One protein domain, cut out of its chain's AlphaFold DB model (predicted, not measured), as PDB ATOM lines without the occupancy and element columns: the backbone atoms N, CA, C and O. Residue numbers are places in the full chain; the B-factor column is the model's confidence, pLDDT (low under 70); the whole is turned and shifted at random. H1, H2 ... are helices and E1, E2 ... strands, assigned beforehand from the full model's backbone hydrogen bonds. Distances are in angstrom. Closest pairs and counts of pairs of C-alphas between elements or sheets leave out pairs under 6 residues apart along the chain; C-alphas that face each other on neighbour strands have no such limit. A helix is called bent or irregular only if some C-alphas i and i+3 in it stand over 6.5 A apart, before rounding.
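What this domain is: This is residues 7 to 126 of the 195 residues of the protein "Alanine dehydrogenase" of Streptomyces rimosus subsp. rimosus (strain ATCC 10970 / DSM 40260 / JCM 4667 / NRRL 2234) (UniProt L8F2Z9). Two small twisted sheets, E1 to E4 and E5 E7 E9 E8, stand next to each other along the longest axis, with the edge strands E1 and E5 near each other; H1 packs on E3 of the first sheet, and H2 packs on H1. Strand E6 lies near the middle of the body, and long loops hold much of the rest. The printed part has 120 residues, under half of them in named elements, in the order E1 E2 E3 E4 H1 E5 E6 H2 E7 E8 E9. The class is mixed, helices and strands, and both sheets are mixed, in the orders E1 E2 E3 E4 and E5 E7 E9 E8. The whole is compact, with a radius of gyration of the C-alphas of 14.4 A and spans of 40 by 32 by 31 A.

Where its parts are: E1, residues 7 to 10, begins with C-alpha 7 at (19.212, -4.616, -12.906). E2, residues 24 to 31, is 22.9 A long. E3, residues 39 to 43, is 12.9 A long, and E4 is residues 46 to 49. H1, residues 50 to 56, is 10.7 A long and begins with C-alpha 50 at (10.094, -11.029, -6.255). E5 is residues 59 to 62, E6 residues 73 to 75, H2 residues 77 to 82, E7 residues 88 to 91 and E8 residues 112 to 115. E9, residues 119 to 122, ends with C-alpha 122 at (28.385, -13.033, 1.475). H2 is only just irregular: C-alphas 78 and 81 are 6.54 A apart.

How they stand to each other: The first sheet is strongly twisted; E2, E3 and E4 form a meander, each strand the antiparallel neighbour of the one before. E1 and E2 are parallel, with N 8 and O 25 at 2.9 A. E2 and E3 form a hairpin, with N 40 and O 30 at 2.8 A, as do E3 and E4, with N 41 and O 48 at 2.9 A. H1 is on this sheet, over E3, at a height of 9.6 A. H1 and H2 touch at a steep tilt of 40 degrees, the same way; the closest C-alphas are those of Pro 55 and Leu 82, 6.2 A. The closest C-alphas of H1 and E6 are those of Ala 51 and Val 75, 5.4 A. E6 pairs with no named strand, but with residues 99 to 100, parallel. In the second sheet E5 and E7 are parallel, with N 60 and O 88 at 2.8 A, as are E7 and E9, with N 89 and O 120 at 2.8 A. E8 and E9 form a hairpin, with N 113 and O 121 at 2.9 A. O i to N i+4 pairs are within hydrogen-bond range in 1 of 3 for H1 and 0 of 2 for H2; O i to N i+3 pairs in 2 of 4 and 2 of 3.

The domain as a whole: The C-alphas of Ala 45 and Gly 109, the two farthest apart, are 43.3 A apart. The printed part has no cut. The links E1 to E2 and E7 to E8 are long, with 13 and 20 residues. The mean pLDDT of the printed part is 89.5; residues 13 to 22 are under 70.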
ATOM      1  N   THR A   7      20.571  -5.059 -13.213       92.69
ATOM      2  CA  THR A   7      19.212  -4.616 -12.906       92.69
ATOM      3  C   THR A   7      19.159  -4.110 -11.471       92.69
ATOM      4  O   THR A   7      19.604  -4.797 -10.556       92.69
ATOM      5  N   VAL A   8      18.607  -2.916 -11.267       92.44
ATOM      6  CA  VAL A   8      18.392  -2.331  -9.940       92.44
ATOM      7  C   VAL A   8      16.896  -2.266  -9.680       92.44
ATOM      8  O   VAL A   8      16.161  -1.642 -10.441       92.44
ATOM      9  N   LEU A   9      16.448  -2.907  -8.601       92.69
ATOM     10  CA  LEU A   9      15.060  -2.867  -8.151       92.69
ATOM     11  C   LEU A   9      14.927  -1.882  -6.984       92.69
ATOM     12  O   LEU A   9      15.644  -2.000  -5.992       92.69
ATOM     13  N   THR A  10      14.004  -0.923  -7.082       90.44
ATOM     14  CA  THR A  10      13.792   0.103  -6.046       90.44
ATOM     15  C   THR A  10      12.362   0.102  -5.511       90.44
ATOM     16  O   THR A  10      11.420  -0.108  -6.267       90.44
ATOM     17  N   GLN A  11      12.176   0.419  -4.223       85.25
ATOM     18  CA  GLN A  11      10.839   0.672  -3.645       85.25
ATOM     19  C   GLN A  11      10.268   2.041  -4.032       85.25
ATOM     20  O   GLN A  11       9.072   2.283  -3.938       85.25
ATOM     21  N   ARG A  12      11.127   2.979  -4.433       76.81
ATOM     22  CA  ARG A  12      10.689   4.253  -5.011       76.81
ATOM     23  C   ARG A  12      10.459   4.064  -6.503       76.81
ATOM     24  O   ARG A  12      11.054   3.165  -7.097       76.81
ATOM     25  N   ASP A  13       9.628   4.919  -7.088       64.31
ATOM     26  CA  ASP A  13       9.443   4.957  -8.539       64.31
ATOM     27  C   ASP A  13      10.811   5.112  -9.229       64.31
ATOM     28  O   ASP A  13      11.627   5.944  -8.822       64.31
ATOM     29  N   ALA A  14      11.065   4.304 -10.260       60.75
ATOM     30  CA  ALA A  14      12.313   4.310 -11.018       60.75
ATOM     31  C   ALA A  14      12.630   5.704 -11.592       60.75
ATOM     32  O   ALA A  14      13.796   6.089 -11.679       60.75
ATOM     33  N   ALA A  15      11.601   6.499 -11.915       59.25
ATOM     34  CA  ALA A  15      11.757   7.877 -12.380       59.25
ATOM     35  C   ALA A  15      12.299   8.842 -11.301       59.25
ATOM     36  O   ALA A  15      12.803   9.913 -11.629       59.25
ATOM     37  N   ALA A  16      12.209   8.472 -10.021       58.81
ATOM     38  CA  ALA A  16      12.701   9.256  -8.890       58.81
ATOM     39  C   ALA A  16      14.143   8.892  -8.478       58.81
ATOM     40  O   ALA A  16      14.664   9.451  -7.508       58.81
ATOM     41  N   VAL A  17      14.797   7.961  -9.185       59.34
ATOM     42  CA  VAL A  17      16.193   7.583  -8.929       59.34
ATOM     43  C   VAL A  17      17.128   8.649  -9.506       59.34
ATOM     44  O   VAL A  17      17.152   8.901 -10.709       59.34
ATOM     45  N   ALA A  18      17.911   9.292  -8.638       50.97
ATOM     46  CA  ALA A  18      18.884  10.303  -9.043       50.97
ATOM     47  C   ALA A  18      20.041   9.668  -9.838       50.97
ATOM     48  O   ALA A  18      20.630   8.687  -9.393       50.97
ATOM     49  N   SER A  19      20.384  10.255 -10.990       58.47
ATOM     50  CA  SER A  19      21.524   9.868 -11.845       58.47
ATOM     51  C   SER A  19      21.564   8.382 -12.253       58.47
ATOM     52  O   SER A  19      22.501   7.668 -11.886       58.47
ATOM     53  N   PRO A  20      20.589   7.891 -13.044       62.28
ATOM     54  CA  PRO A  20      20.624   6.525 -13.551       62.28
ATOM     55  C   PRO A  20      21.846   6.310 -14.455       62.28
ATOM     56  O   PRO A  20      22.128   7.105 -15.355       62.28
ATOM     57  N   MET A  21      22.572   5.214 -14.233       69.69
ATOM     58  CA  MET A  21      23.631   4.786 -15.144       69.69
ATOM     59  C   MET A  21      22.995   4.264 -16.444       69.69
ATOM     60  O   MET A  21      22.151   3.374 -16.368       69.69
ATOM     61  N   PRO A  22      23.395   4.748 -17.638       68.12
ATOM     62  CA  PRO A  22      22.733   4.399 -18.903       68.12
ATOM     63  C   PRO A  22      22.686   2.900 -19.234       68.12
ATOM     64  O   PRO A  22      21.852   2.475 -20.026       68.12
ATOM     65  N   SER A  23      23.594   2.106 -18.664       78.75
ATOM     66  CA  SER A  23      23.687   0.658 -18.866       78.75
ATOM     67  C   SER A  23      22.909  -0.171 -17.838       78.75
ATOM     68  O   SER A  23      22.976  -1.394 -17.895       78.75
ATOM     69  N   VAL A  24      22.224   0.461 -16.881       86.19
ATOM     70  CA  VAL A  24      21.490  -0.221 -15.808       86.19
ATOM     71  C   VAL A  24      20.003  -0.238 -16.128       86.19
ATOM     72  O   VAL A  24      19.401   0.798 -16.412       86.19
ATOM     73  N   VAL A  25      19.392  -1.417 -16.035       88.25
ATOM     74  CA  VAL A  25      17.938  -1.558 -16.114       88.25
ATOM     75  C   VAL A  25      17.350  -1.218 -14.750       88.25
ATOM     76  O   VAL A  25      17.628  -1.887 -13.758       88.25
ATOM     77  N   MET A  26      16.535  -0.170 -14.688       88.00
ATOM     78  CA  MET A  26      15.810   0.187 -13.471       88.00
ATOM     79  C   MET A  26      14.455  -0.517 -13.452       88.00
ATOM     80  O   MET A  26      13.684  -0.422 -14.407       88.00
ATOM     81  N   GLY A  27      14.164  -1.204 -12.356       88.75
ATOM     82  CA  GLY A  27      12.871  -1.805 -12.069       88.75
ATOM     83  C   GLY A  27      12.344  -1.353 -10.714       88.75
ATOM     84  O   GLY A  27      13.057  -0.771  -9.898       88.75
ATOM     85  N   HIS A  28      11.073  -1.638 -10.471       91.12
ATOM     86  CA  HIS A  28      10.395  -1.299  -9.229       91.12
ATOM     87  C   HIS A  28       9.835  -2.565  -8.591       91.12
ATOM     88  O   HIS A  28       9.276  -3.414  -9.289       91.12
ATOM     89  N   PHE A  29       9.966  -2.672  -7.272       93.56
ATOM     90  CA  PHE A  29       9.308  -3.710  -6.490       93.56
ATOM     91  C   PHE A  29       8.493  -3.083  -5.360       93.56
ATOM     92  O   PHE A  29       8.815  -2.001  -4.870       93.56
ATOM     93  N   GLN A  30       7.450  -3.789  -4.949       93.75
ATOM     94  CA  GLN A  30       6.501  -3.359  -3.930       93.75
ATOM     95  C   GLN A  30       5.935  -4.569  -3.187       93.75
ATOM     96  O   GLN A  30       6.049  -5.705  -3.652       93.75
ATOM     97  N   GLU A  31       5.296  -4.313  -2.055       94.00
ATOM     98  CA  GLU A  31       4.478  -5.296  -1.346       94.00
ATOM     99  C   GLU A  31       3.311  -5.783  -2.222       94.00
ATOM    100  O   GLU A  31       2.799  -5.061  -3.090       94.00
ATOM    101  N   GLN A  32       2.906  -7.040  -2.040       92.38
ATOM    102  CA  GLN A  32       1.737  -7.576  -2.729       92.38
ATOM    103  C   GLN A  32       0.456  -7.013  -2.090       92.38
ATOM    104  O   GLN A  32       0.338  -7.027  -0.866       92.38
ATOM    105  N   PRO A  33      -0.537  -6.563  -2.885       87.62
ATOM    106  CA  PRO A  33      -1.781  -6.002  -2.352       87.62
ATOM    107  C   PRO A  33      -2.556  -6.959  -1.438       87.62
ATOM    108  O   PRO A  33      -3.195  -6.511  -0.489       87.62
ATOM    109  N   ASP A  34      -2.494  -8.260  -1.733       89.94
ATOM    110  CA  ASP A  34      -3.226  -9.300  -1.006       89.94
ATOM    111  C   ASP A  34      -2.418  -9.892   0.168       89.94
ATOM    112  O   ASP A  34      -3.006 -10.466   1.086       89.94
ATOM    113  N   ASP A  35      -1.088  -9.743   0.157       90.19
ATOM    114  CA  ASP A  35      -0.179 -10.218   1.206       90.19
ATOM    115  C   ASP A  35       1.031  -9.270   1.358       90.19
ATOM    116  O   ASP A  35       2.057  -9.452   0.694       90.19
ATOM    117  N   PRO A  36       0.944  -8.272   2.256       86.50
ATOM    118  CA  PRO A  36       2.014  -7.298   2.476       86.50
ATOM    119  C   PRO A  36       3.340  -7.900   2.962       86.50
ATOM    120  O   PRO A  36       4.381  -7.260   2.863       86.50
ATOM    121  N   SER A  37       3.336  -9.143   3.465       87.62
ATOM    122  CA  SER A  37       4.570  -9.839   3.859       87.62
ATOM    123  C   SER A  37       5.384 -10.337   2.661       87.62
ATOM    124  O   SER A  37       6.536 -10.758   2.806       87.62
ATOM    125  N   ARG A  38       4.788 -10.318   1.464       93.75
ATOM    126  CA  ARG A  38       5.392 -10.785   0.220       93.75
ATOM    127  C   ARG A  38       5.617  -9.621  -0.723       93.75
ATOM    128  O   ARG A  38       4.880  -8.641  -0.751       93.75
ATOM    129  N   LEU A  39       6.635  -9.769  -1.560       95.56
ATOM    130  CA  LEU A  39       7.035  -8.752  -2.520       95.56
ATOM    131  C   LEU A  39       6.754  -9.205  -3.950       95.56
ATOM    132  O   LEU A  39       6.790 -10.396  -4.278       95.56
ATOM    133  N   GLN A  40       6.504  -8.236  -4.817       95.75
ATOM    134  CA  GLN A  40       6.360  -8.414  -6.254       95.75
ATOM    135  C   GLN A  40       7.117  -7.328  -7.011       95.75
ATOM    136  O   GLN A  40       7.316  -6.221  -6.518       95.75
ATOM    137  N   THR A  41       7.512  -7.639  -8.237       94.69
ATOM    138  CA  THR A  41       8.130  -6.697  -9.175       94.69
ATOM    139  C   THR A  41       7.350  -6.682 -10.480       94.69
ATOM    140  O   THR A  41       6.690  -7.663 -10.837       94.69
ATOM    141  N   LEU A  42       7.393  -5.558 -11.194       88.50
ATOM    142  CA  LEU A  42       6.702  -5.420 -12.471       88.50
ATOM    143  C   LEU A  42       7.599  -5.905 -13.615       88.50
ATOM    144  O   LEU A  42       8.519  -5.210 -14.044       88.50
ATOM    145  N   ALA A  43       7.307  -7.094 -14.137       84.62
ATOM    146  CA  ALA A  43       7.920  -7.598 -15.359       84.62
ATOM    147  C   ALA A  43       7.107  -7.162 -16.599       84.62
ATOM    148  O   ALA A  43       5.933  -6.810 -16.476       84.62
ATOM    149  N   PRO A  44       7.667  -7.249 -17.825       80.50
ATOM    150  CA  PRO A  44       6.936  -6.902 -19.050       80.50
ATOM    151  C   PRO A  44       5.619  -7.669 -19.253       80.50
ATOM    152  O   PRO A  44       4.710  -7.169 -19.906       80.50
ATOM    153  N   ALA A  45       5.516  -8.883 -18.701       84.56
ATOM    154  CA  ALA A  45       4.322  -9.726 -18.774       84.56
ATOM    155  C   ALA A  45       3.303  -9.465 -17.643       84.56
ATOM    156  O   ALA A  45       2.248 -10.092 -17.630       84.56
ATOM    157  N   GLY A  46       3.613  -8.564 -16.705       89.56
ATOM    158  CA  GLY A  46       2.800  -8.263 -15.529       89.56
ATOM    159  C   GLY A  46       3.558  -8.432 -14.204       89.56
ATOM    160  O   GLY A  46       4.764  -8.705 -14.207       89.56
ATOM    161  N   PRO A  47       2.867  -8.241 -13.066       92.44
ATOM    162  CA  PRO A  47       3.438  -8.452 -11.741       92.44
ATOM    163  C   PRO A  47       3.856  -9.910 -11.544       92.44
ATOM    164  O   PRO A  47       3.116 -10.826 -11.903       92.44
ATOM    165  N   VAL A  48       5.032 -10.117 -10.962       95.25
ATOM    166  CA  VAL A  48       5.542 -11.441 -10.584       95.25
ATOM    167  C   VAL A  48       6.115 -11.394  -9.167       95.25
ATOM    168  O   VAL A  48       6.663 -10.351  -8.786       95.25
ATOM    169  N   PRO A  49       6.034 -12.484  -8.382       96.06
ATOM    170  CA  PRO A  49       6.670 -12.541  -7.070       96.06
ATOM    171  C   PRO A  49       8.166 -12.235  -7.166       96.06
ATOM    172  O   PRO A  49       8.858 -12.723  -8.063       96.06
ATOM    173  N   LEU A  50       8.686 -11.434  -6.234       96.19
ATOM    174  CA  LEU A  50      10.094 -11.029  -6.255       96.19
ATOM    175  C   LEU A  50      11.024 -12.252  -6.184       96.19
ATOM    176  O   LEU A  50      11.973 -12.348  -6.960       96.19
ATOM    177  N   ALA A  51      10.687 -13.224  -5.335       95.88
ATOM    178  CA  ALA A  51      11.424 -14.475  -5.186       95.88
ATOM    179  C   ALA A  51      11.424 -15.363  -6.450       95.88
ATOM    180  O   ALA A  51      12.319 -16.185  -6.607       95.88
ATOM    181  N   GLU A  52      10.476 -15.182  -7.378       95.94
ATOM    182  CA  GLU A  52      10.469 -15.858  -8.688       95.94
ATOM    183  C   GLU A  52      11.205 -15.057  -9.773       95.94
ATOM    184  O   GLU A  52      11.629 -15.601 -10.798       95.94
ATOM    185  N   TYR A  53      11.370 -13.750  -9.567       96.19
ATOM    186  CA  TYR A  53      12.095 -12.877 -10.482       96.19
ATOM    187  C   TYR A  53      13.612 -12.932 -10.266       96.19
ATOM    188  O   TYR A  53      14.366 -13.019 -11.236       96.19
ATOM    189  N   LEU A  54      14.057 -12.918  -9.006       96.38
ATOM    190  CA  LEU A  54      15.475 -12.930  -8.627       96.38
ATOM    191  C   LEU A  54      16.290 -14.138  -9.148       96.38
ATOM    192  O   LEU A  54      17.447 -13.927  -9.505       96.38
ATOM    193  N   PRO A  55      15.741 -15.363  -9.302       96.19
ATOM    194  CA  PRO A  55      16.460 -16.514  -9.866       96.19
ATOM    195  C   PRO A  55      16.962 -16.352 -11.308       96.19
ATOM    196  O   PRO A  55      17.640 -17.235 -11.835       96.19
ATOM    197  N   ARG A  56      16.610 -15.251 -11.980       94.38
ATOM    198  CA  ARG A  56      17.124 -14.901 -13.311       94.38
ATOM    199  C   ARG A  56      18.545 -14.339 -13.272       94.38
ATOM    200  O   ARG A  56      19.163 -14.261 -14.329       94.38
ATOM    201  N   PHE A  57      19.039 -13.956 -12.094       95.38
ATOM    202  CA  PHE A  57      20.357 -13.359 -11.901       95.38
ATOM    203  C   PHE A  57      21.317 -14.339 -11.222       95.38
ATOM    204  O   PHE A  57      20.937 -15.088 -10.321       95.38
ATOM    205  N   ASP A  58      22.584 -14.294 -11.626       95.75
ATOM    206  CA  ASP A  58      23.645 -15.091 -11.002       95.75
ATOM    207  C   ASP A  58      24.148 -14.462  -9.689       95.75
ATOM    208  O   ASP A  58      24.655 -15.168  -8.816       95.75
ATOM    209  N   ILE A  59      24.001 -13.139  -9.539       96.81
ATOM    210  CA  ILE A  59      24.406 -12.370  -8.356       96.81
ATOM    211  C   ILE A  59      23.258 -11.443  -7.951       96.81
ATOM    212  O   ILE A  59      22.825 -10.598  -8.734       96.81
ATOM    213  N   VAL A  60      22.801 -11.575  -6.712       96.88
ATOM    214  CA  VAL A  60      21.791 -10.724  -6.079       96.88
ATOM    215  C   VAL A  60      22.481  -9.891  -5.006       96.88
ATOM    216  O   VAL A  60      23.078 -10.447  -4.089       96.88
ATOM    217  N   VAL A  61      22.405  -8.563  -5.108       96.00
ATOM    218  CA  VAL A  61      23.013  -7.646  -4.131       96.00
ATOM    219  C   VAL A  61      21.915  -6.899  -3.378       96.00
ATOM    220  O   VAL A  61      21.163  -6.134  -3.982       96.00
ATOM    221  N   ASN A  62      21.821  -7.109  -2.066       94.50
ATOM    222  CA  ASN A  62      20.943  -6.340  -1.196       94.50
ATOM    223  C   ASN A  62      21.667  -5.083  -0.692       94.50
ATOM    224  O   ASN A  62      22.658  -5.175   0.028       94.50
ATOM    225  N   CYS A  63      21.120  -3.919  -1.044       91.88
ATOM    226  CA  CYS A  63      21.566  -2.602  -0.572       91.88
ATOM    227  C   CYS A  63      20.422  -1.817   0.094       91.88
ATOM    228  O   CYS A  63      20.454  -0.585   0.152       91.88
ATOM    229  N   ILE A  64      19.352  -2.500   0.506       90.19
ATOM    230  CA  ILE A  64      18.175  -1.858   1.092       90.19
ATOM    231  C   ILE A  64      18.404  -1.718   2.589       90.19
ATOM    232  O   ILE A  64      18.639  -2.705   3.284       90.19
ATOM    233  N   ARG A  65      18.309  -0.486   3.094       88.12
ATOM    234  CA  ARG A  65      18.216  -0.235   4.532       88.12
ATOM    235  C   ARG A  65      16.806  -0.592   4.995       88.12
ATOM    236  O   ARG A  65      15.850   0.033   4.534       88.12
ATOM    237  N   GLN A  66      16.700  -1.580   5.872       89.88
ATOM    238  CA  GLN A  66      15.424  -2.104   6.352       89.88
ATOM    239  C   GLN A  66      14.722  -1.119   7.295       89.88
ATOM    240  O   GLN A  66      15.359  -0.265   7.921       89.88
ATOM    241  N   ASP A  67      13.396  -1.226   7.379       89.56
ATOM    242  CA  ASP A  67      12.654  -0.652   8.497       89.56
ATOM    243  C   ASP A  67      12.583  -1.696   9.610       89.56
ATOM    244  O   ASP A  67      11.992  -2.756   9.434       89.56
ATOM    245  N   THR A  68      13.174  -1.393  10.761       88.38
ATOM    246  CA  THR A  68      13.198  -2.293  11.917       88.38
ATOM    247  C   THR A  68      11.806  -2.628  12.452       88.38
ATOM    248  O   THR A  68      11.634  -3.678  13.062       88.38
ATOM    249  N   ASP A  69      10.819  -1.753  12.235       89.56
ATOM    250  CA  ASP A  69       9.437  -1.962  12.685       89.56
ATOM    251  C   ASP A  69       8.598  -2.755  11.664       89.56
ATOM    252  O   ASP A  69       7.521  -3.254  11.995       89.56
ATOM    253  N   ALA A  70       9.075  -2.859  10.422       89.81
ATOM    254  CA  ALA A  70       8.408  -3.541   9.317       89.81
ATOM    255  C   ALA A  70       9.454  -4.134   8.349       89.81
ATOM    256  O   ALA A  70       9.589  -3.660   7.216       89.81
ATOM    257  N   PRO A  71      10.243  -5.130   8.794       90.62
ATOM    258  CA  PRO A  71      11.298  -5.701   7.973       90.62
ATOM    259  C   PRO A  71      10.698  -6.471   6.799       90.62
ATOM    260  O   PRO A  71       9.715  -7.200   6.936       90.62
ATOM    261  N   LEU A  72      11.321  -6.333   5.633       92.38
ATOM    262  CA  LEU A  72      10.928  -7.055   4.435       92.38
ATOM    263  C   LEU A  72      11.716  -8.355   4.311       92.38
ATOM    264  O   LEU A  72      12.910  -8.392   4.603       92.38
ATOM    265  N   VAL A  73      11.074  -9.394   3.779       93.81
ATOM    266  CA  VAL A  73      11.730 -10.651   3.397       93.81
ATOM    267  C   VAL A  73      11.672 -10.794   1.876       93.81
ATOM    268  O   VAL A  73      10.616 -11.039   1.295       93.81
ATOM    269  N   PHE A  74      12.818 -10.629   1.216       95.06
ATOM    270  CA  PHE A  74      12.968 -10.755  -0.234       95.06
ATOM    271  C   PHE A  74      12.870 -12.205  -0.694       95.06
ATOM    272  O   PHE A  74      12.246 -12.485  -1.718       95.06
ATOM    273  N   VAL A  75      13.506 -13.109   0.053       95.44
ATOM    274  CA  VAL A  75      13.564 -14.540  -0.249       95.44
ATOM    275  C   VAL A  75      13.534 -15.331   1.057       95.44
ATOM    276  O   VAL A  75      14.248 -15.013   2.008       95.44
ATOM    277  N   THR A  76      12.691 -16.359   1.081       94.94
ATOM    278  CA  THR A  76      12.551 -17.310   2.193       94.94
ATOM    279  C   THR A  76      13.417 -18.551   1.978       94.94
ATOM    280  O   THR A  76      13.769 -18.881   0.842       94.94
ATOM    281  N   ASP A  77      13.706 -19.307   3.038       94.44
ATOM    282  CA  ASP A  77      14.447 -20.573   2.965       94.44
ATOM    283  C   ASP A  77      13.793 -21.562   1.989       94.44
ATOM    284  O   ASP A  77      14.465 -22.307   1.271       94.44
ATOM    285  N   LYS A  78      12.456 -21.553   1.920       94.25
ATOM    286  CA  LYS A  78      11.680 -22.411   1.011       94.25
ATOM    287  C   LYS A  78      11.856 -22.022  -0.457       94.25
ATOM    288  O   LYS A  78      11.718 -22.873  -1.333       94.25
ATOM    289  N   GLU A  79      12.160 -20.758  -0.728       95.94
ATOM    290  CA  GLU A  79      12.333 -20.214  -2.076       95.94
ATOM    291  C   GLU A  79      13.763 -20.363  -2.597       95.94
ATOM    292  O   GLU A  79      13.981 -20.232  -3.799       95.94
ATOM    293  N   LEU A  80      14.727 -20.742  -1.748       95.12
ATOM    294  CA  LEU A  80      16.095 -21.051  -2.183       95.12
ATOM    295  C   LEU A  80      16.147 -22.131  -3.269       95.12
ATOM    296  O   LEU A  80      17.034 -22.104  -4.119       95.12
ATOM    297  N   GLY A  81      15.180 -23.053  -3.285       95.19
ATOM    298  CA  GLY A  81      15.071 -24.084  -4.320       95.19
ATOM    299  C   GLY A  81      14.776 -23.548  -5.727       95.19
ATOM    300  O   GLY A  81      14.942 -24.288  -6.695       95.19
ATOM    301  N   LEU A  82      14.355 -22.286  -5.859       96.56
ATOM    302  CA  LEU A  82      14.149 -21.629  -7.153       96.56
ATOM    303  C   LEU A  82      15.472 -21.190  -7.796       96.56
ATOM    304  O   LEU A  82      15.536 -21.020  -9.015       96.56
ATOM    305  N   PHE A  83      16.521 -21.002  -6.991       97.38
ATOM    306  CA  PHE A  83      17.817 -20.504  -7.438       97.38
ATOM    307  C   PHE A  83      18.710 -21.637  -7.941       97.38
ATOM    308  O   PHE A  83      18.639 -22.786  -7.500       97.38
ATOM    309  N   ARG A  84      19.577 -21.308  -8.900       96.12
ATOM    310  CA  ARG A  84      20.540 -22.266  -9.444       96.12
ATOM    311  C   ARG A  84      21.696 -22.431  -8.451       96.12
ATOM    312  O   ARG A  84      22.144 -21.437  -7.881       96.12
ATOM    313  N   PRO A  85      22.238 -23.647  -8.269       96.44
ATOM    314  CA  PRO A  85      23.490 -23.810  -7.539       96.44
ATOM    315  C   PRO A  85      24.579 -22.901  -8.125       96.44
ATOM    316  O   PRO A  85      24.717 -22.802  -9.346       96.44
ATOM    317  N   GLY A  86      25.337 -22.239  -7.254       96.38
ATOM    318  CA  GLY A  86      26.337 -21.239  -7.622       96.38
ATOM    319  C   GLY A  86      25.835 -19.790  -7.661       96.38
ATOM    320  O   GLY A  86      26.667 -18.908  -7.856       96.38
ATOM    321  N   THR A  87      24.538 -19.512  -7.452       97.56
ATOM    322  CA  THR A  87      24.051 -18.130  -7.279       97.56
ATOM    323  C   THR A  87      24.674 -17.485  -6.038       97.56
ATOM    324  O   THR A  87      24.764 -18.115  -4.983       97.56
ATOM    325  N   TYR A  88      25.065 -16.216  -6.157       97.69
ATOM    326  CA  TYR A  88      25.585 -15.408  -5.058       97.69
ATOM    327  C   TYR A  88      24.528 -14.440  -4.536       97.69
ATOM    328  O   TYR A  88      23.894 -13.720  -5.299       97.69
ATOM    329  N   PHE A  89      24.418 -14.368  -3.220       97.44
ATOM    330  CA  PHE A  89      23.716 -13.337  -2.481       97.44
ATOM    331  C   PHE A  89      24.765 -12.503  -1.748       97.44
ATOM    332  O   PHE A  89      25.553 -13.041  -0.974       97.44
ATOM    333  N   VAL A  90      24.805 -11.204  -2.020       96.62
ATOM    334  CA  VAL A  90      25.698 -10.241  -1.371       96.62
ATOM    335  C   VAL A  90      24.832  -9.297  -0.560       96.62
ATOM    336  O   VAL A  90      24.058  -8.527  -1.123       96.62
ATOM    337  N   ASP A  91      24.945  -9.358   0.755       95.00
ATOM    338  CA  ASP A  91      24.132  -8.565   1.664       95.00
ATOM    339  C   ASP A  91      24.970  -7.462   2.301       95.00
ATOM    340  O   ASP A  91      25.793  -7.716   3.178       95.00
ATOM    341  N   VAL A  92      24.805  -6.237   1.798       91.31
ATOM    342  CA  VAL A  92      25.573  -5.069   2.253       91.31
ATOM    343  C   VAL A  92      24.987  -4.489   3.537       91.31
ATOM    344  O   VAL A  92      25.736  -3.962   4.354       91.31
ATOM    345  N   SER A  93      23.665  -4.569   3.702       77.56
ATOM    346  CA  SER A  93      22.981  -4.066   4.896       77.56
ATOM    347  C   SER A  93      23.004  -5.065   6.054       77.56
ATOM    348  O   SER A  93      22.836  -4.617   7.176       77.56
ATOM    349  N   CYS A  94      23.170  -6.366   5.758       82.06
ATOM    350  CA  CYS A  94      23.101  -7.523   6.663       82.06
ATOM    351  C   CYS A  94      22.619  -7.210   8.086       82.06
ATOM    352  O   CYS A  94      23.396  -7.130   9.039       82.06
ATOM    353  N   ASP A  95      21.304  -7.080   8.211       81.69
ATOM    354  CA  ASP A  95      20.623  -7.040   9.493       81.69
ATOM    355  C   ASP A  95      20.090  -8.455   9.770       81.69
ATOM    356  O   ASP A  95      19.401  -9.043   8.931       81.69
ATOM    357  N   GLU A  96      20.427  -9.030  10.927       83.25
ATOM    358  CA  GLU A  96      20.025 -10.399  11.272       83.25
ATOM    359  C   GLU A  96      18.494 -10.550  11.217       83.25
ATOM    360  O   GLU A  96      17.749  -9.780  11.827       83.25
ATOM    361  N   GLY A  97      18.023 -11.542  10.456       77.75
ATOM    362  CA  GLY A  97      16.593 -11.803  10.268       77.75
ATOM    363  C   GLY A  97      15.836 -10.795   9.391       77.75
ATOM    364  O   GLY A  97      14.605 -10.840   9.365       77.75
ATOM    365  N   MET A  98      16.518  -9.898   8.668       89.25
ATOM    366  CA  MET A  98      15.884  -8.966   7.728       89.25
ATOM    367  C   MET A  98      16.431  -9.138   6.305       89.25
ATOM    368  O   MET A  98      17.599  -9.443   6.087       89.25
ATOM    369  N   GLY A  99      15.583  -8.936   5.296       91.62
ATOM    370  CA  GLY A  99      15.932  -9.113   3.886       91.62
ATOM    371  C   GLY A  99      15.938 -10.576   3.436       91.62
ATOM    372  O   GLY A  99      15.227 -10.922   2.494       91.62
ATOM    373  N   PHE A 100      16.678 -11.449   4.116       94.25
ATOM    374  CA  PHE A 100      16.705 -12.892   3.852       94.25
ATOM    375  C   PHE A 100      16.457 -13.676   5.145       94.25
ATOM    376  O   PHE A 100      16.973 -13.299   6.192       94.25
ATOM    377  N   GLU A 101      15.701 -14.780   5.100       93.44
ATOM    378  CA  GLU A 101      15.411 -15.572   6.318       93.44
ATOM    379  C   GLU A 101      16.675 -16.162   6.968       93.44
ATOM    380  O   GLU A 101      16.735 -16.309   8.186       93.44
ATOM    381  N   TRP A 102      17.705 -16.437   6.167       93.44
ATOM    382  CA  TRP A 102      19.008 -16.934   6.618       93.44
ATOM    383  C   TRP A 102      20.030 -15.815   6.890       93.44
ATOM    384  O   TRP A 102      21.221 -16.109   7.026       93.44
ATOM    385  N   ALA A 103      19.612 -14.542   6.900       93.44
ATOM    386  CA  ALA A 103      20.526 -13.416   7.069       93.44
ATOM    387  C   ALA A 103      21.260 -13.504   8.412       93.44
ATOM    388  O   ALA A 103      20.644 -13.468   9.477       93.44
ATOM    389  N   CYS A 104      22.584 -13.621   8.340       90.25
ATOM    390  CA  CYS A 104      23.474 -13.742   9.486       90.25
ATOM    391  C   CYS A 104      24.810 -13.050   9.159       90.25
ATOM    392  O   CYS A 104      25.425 -13.405   8.146       90.25
ATOM    393  N   PRO A 105      25.270 -12.089   9.982       91.19
ATOM    394  CA  PRO A 105      26.523 -11.383   9.739       91.19
ATOM    395  C   PRO A 105      27.735 -12.317   9.675       91.19
ATOM    396  O   PRO A 105      27.931 -13.189  10.524       91.19
ATOM    397  N   ALA A 106      28.582 -12.099   8.673       92.62
ATOM    398  CA  ALA A 106      29.823 -12.830   8.451       92.62
ATOM    399  C   ALA A 106      31.051 -11.988   8.848       92.62
ATOM    400  O   ALA A 106      30.965 -10.789   9.109       92.62
ATOM    401  N   THR A 107      32.233 -12.607   8.854       92.75
ATOM    402  CA  THR A 107      33.506 -11.916   9.136       92.75
ATOM    403  C   THR A 107      34.464 -12.051   7.962       92.75
ATOM    404  O   THR A 107      34.324 -12.956   7.152       92.75
ATOM    405  N   PHE A 108      35.512 -11.231   7.879       92.62
ATOM    406  CA  PHE A 108      36.534 -11.416   6.837       92.62
ATOM    407  C   PHE A 108      37.249 -12.779   6.881       92.62
ATOM    408  O   PHE A 108      37.777 -13.209   5.858       92.62
ATOM    409  N   GLY A 109      37.293 -13.445   8.043       94.25
ATOM    410  CA  GLY A 109      37.888 -14.779   8.174       94.25
ATOM    411  C   GLY A 109      37.000 -15.884   7.599       94.25
ATOM    412  O   GLY A 109      37.503 -16.831   7.002       94.25
ATOM    413  N   GLU A 110      35.685 -15.719   7.730       94.62
ATOM    414  CA  GLU A 110      34.663 -16.628   7.206       94.62
ATOM    415  C   GLU A 110      33.582 -15.800   6.491       94.62
ATOM    416  O   GLU A 110      32.499 -15.592   7.035       94.62
ATOM    417  N   PRO A 111      33.883 -15.249   5.297       94.12
ATOM    418  CA  PRO A 111      33.072 -14.188   4.694       94.12
ATOM    419  C   PRO A 111      31.844 -14.691   3.946       94.12
ATOM    420  O   PRO A 111      31.003 -13.889   3.543       94.12
ATOM    421  N   MET A 112      31.776 -15.998   3.693       95.06
ATOM    422  CA  MET A 112      30.807 -16.576   2.782       95.06
ATOM    423  C   MET A 112      30.318 -17.933   3.277       95.06
ATOM    424  O   MET A 112      31.096 -18.883   3.370       95.06
ATOM    425  N   ALA A 113      29.017 -18.028   3.531       95.25
ATOM    426  CA  ALA A 113      28.344 -19.276   3.862       95.25
ATOM    427  C   ALA A 113      27.771 -19.939   2.601       95.25
ATOM    428  O   ALA A 113      27.407 -19.269   1.631       95.25
ATOM    429  N   THR A 114      27.659 -21.268   2.614       96.69
ATOM    430  CA  THR A 114      26.849 -21.998   1.629       96.69
ATOM    431  C   THR A 114      25.440 -22.172   2.176       96.69
ATOM    432  O   THR A 114      25.269 -22.658   3.292       96.69
ATOM    433  N   ILE A 115      24.442 -21.814   1.374       95.31
ATOM    434  CA  ILE A 115      23.022 -21.908   1.723       95.31
ATOM    435  C   ILE A 115      22.265 -22.760   0.694       95.31
ATOM    436  O   ILE A 115      22.664 -22.878  -0.473       95.31
ATOM    437  N   GLY A 116      21.151 -23.353   1.123       92.75
ATOM    438  CA  GLY A 116      20.302 -24.182   0.268       92.75
ATOM    439  C   GLY A 116      21.073 -25.312  -0.428       92.75
ATOM    440  O   GLY A 116      21.917 -25.978   0.167       92.75
ATOM    441  N   ALA A 117      20.793 -25.523  -1.717       89.62
ATOM    442  CA  ALA A 117      21.398 -26.587  -2.527       89.62
ATOM    443  C   ALA A 117      22.761 -26.214  -3.154       89.62
ATOM    444  O   ALA A 117      23.198 -26.873  -4.099       89.62
ATOM    445  N   GLY A 118      23.423 -25.162  -2.657       94.62
ATOM    446  CA  GLY A 118      24.728 -24.716  -3.158       94.62
ATOM    447  C   GLY A 118      24.773 -23.265  -3.634       94.62
ATOM    448  O   GLY A 118      25.556 -22.959  -4.526       94.62
ATOM    449  N   CYS A 119      23.933 -22.382  -3.089       97.38
ATOM    450  CA  CYS A 119      24.094 -20.936  -3.268       97.38
ATOM    451  C   CYS A 119      25.116 -20.392  -2.257       97.38
ATOM    452  O   CYS A 119      25.406 -21.030  -1.241       97.38
ATOM    453  N   HIS A 120      25.652 -19.208  -2.525       97.75
ATOM    454  CA  HIS A 120      26.666 -18.551  -1.709       97.75
ATOM    455  C   HIS A 120      26.109 -17.269  -1.096       97.75
ATOM    456  O   HIS A 120      25.516 -16.468  -1.808       97.75
ATOM    457  N   TYR A 121      26.315 -17.056   0.201       97.12
ATOM    458  CA  TYR A 121      25.870 -15.861   0.916       97.12
ATOM    459  C   TYR A 121      27.069 -15.129   1.504       97.12
ATOM    460  O   TYR A 121      27.725 -15.652   2.401       97.12
ATOM    461  N   TYR A 122      27.368 -13.948   0.969       96.56
ATOM    462  CA  TYR A 122      28.385 -13.033   1.475       96.56
ATOM    463  C   TYR A 122      27.711 -11.924   2.275       96.56
ATOM    464  O   TYR A 122      26.869 -11.205   1.737       96.56
ATOM    465  N   ALA A 123      28.114 -11.760   3.530       94.88
ATOM    466  CA  ALA A 123      27.456 -10.850   4.463       94.88
ATOM    467  C   ALA A 123      28.438 -10.249   5.474       94.88
ATOM    468  O   ALA A 123      28.151 -10.146   6.664       94.88
ATOM    469  N   VAL A 124      29.655  -9.930   5.020       93.75
ATOM    470  CA  VAL A 124      30.661  -9.328   5.900       93.75
ATOM    471  C   VAL A 124      30.208  -7.935   6.305       93.75
ATOM    472  O   VAL A 124      30.188  -7.014   5.481       93.75
ATOM    473  N   ASP A 125      29.907  -7.792   7.588       85.94
ATOM    474  CA  ASP A 125      29.558  -6.514   8.183       85.94
ATOM    475  C   ASP A 125      30.791  -5.599   8.282       85.94
ATOM    476  O   ASP A 125      31.946  -6.040   8.258       85.94
ATOM    477  N   HIS A 126      30.550  -4.291   8.348       85.25
ATOM    478  CA  HIS A 126      31.578  -3.259   8.438       85.25
ATOM    479  C   HIS A 126      32.645  -3.365   7.341       85.25
ATOM    480  O   HIS A 126      33.811  -3.011   7.556       85.25
TER     481      HIS A 126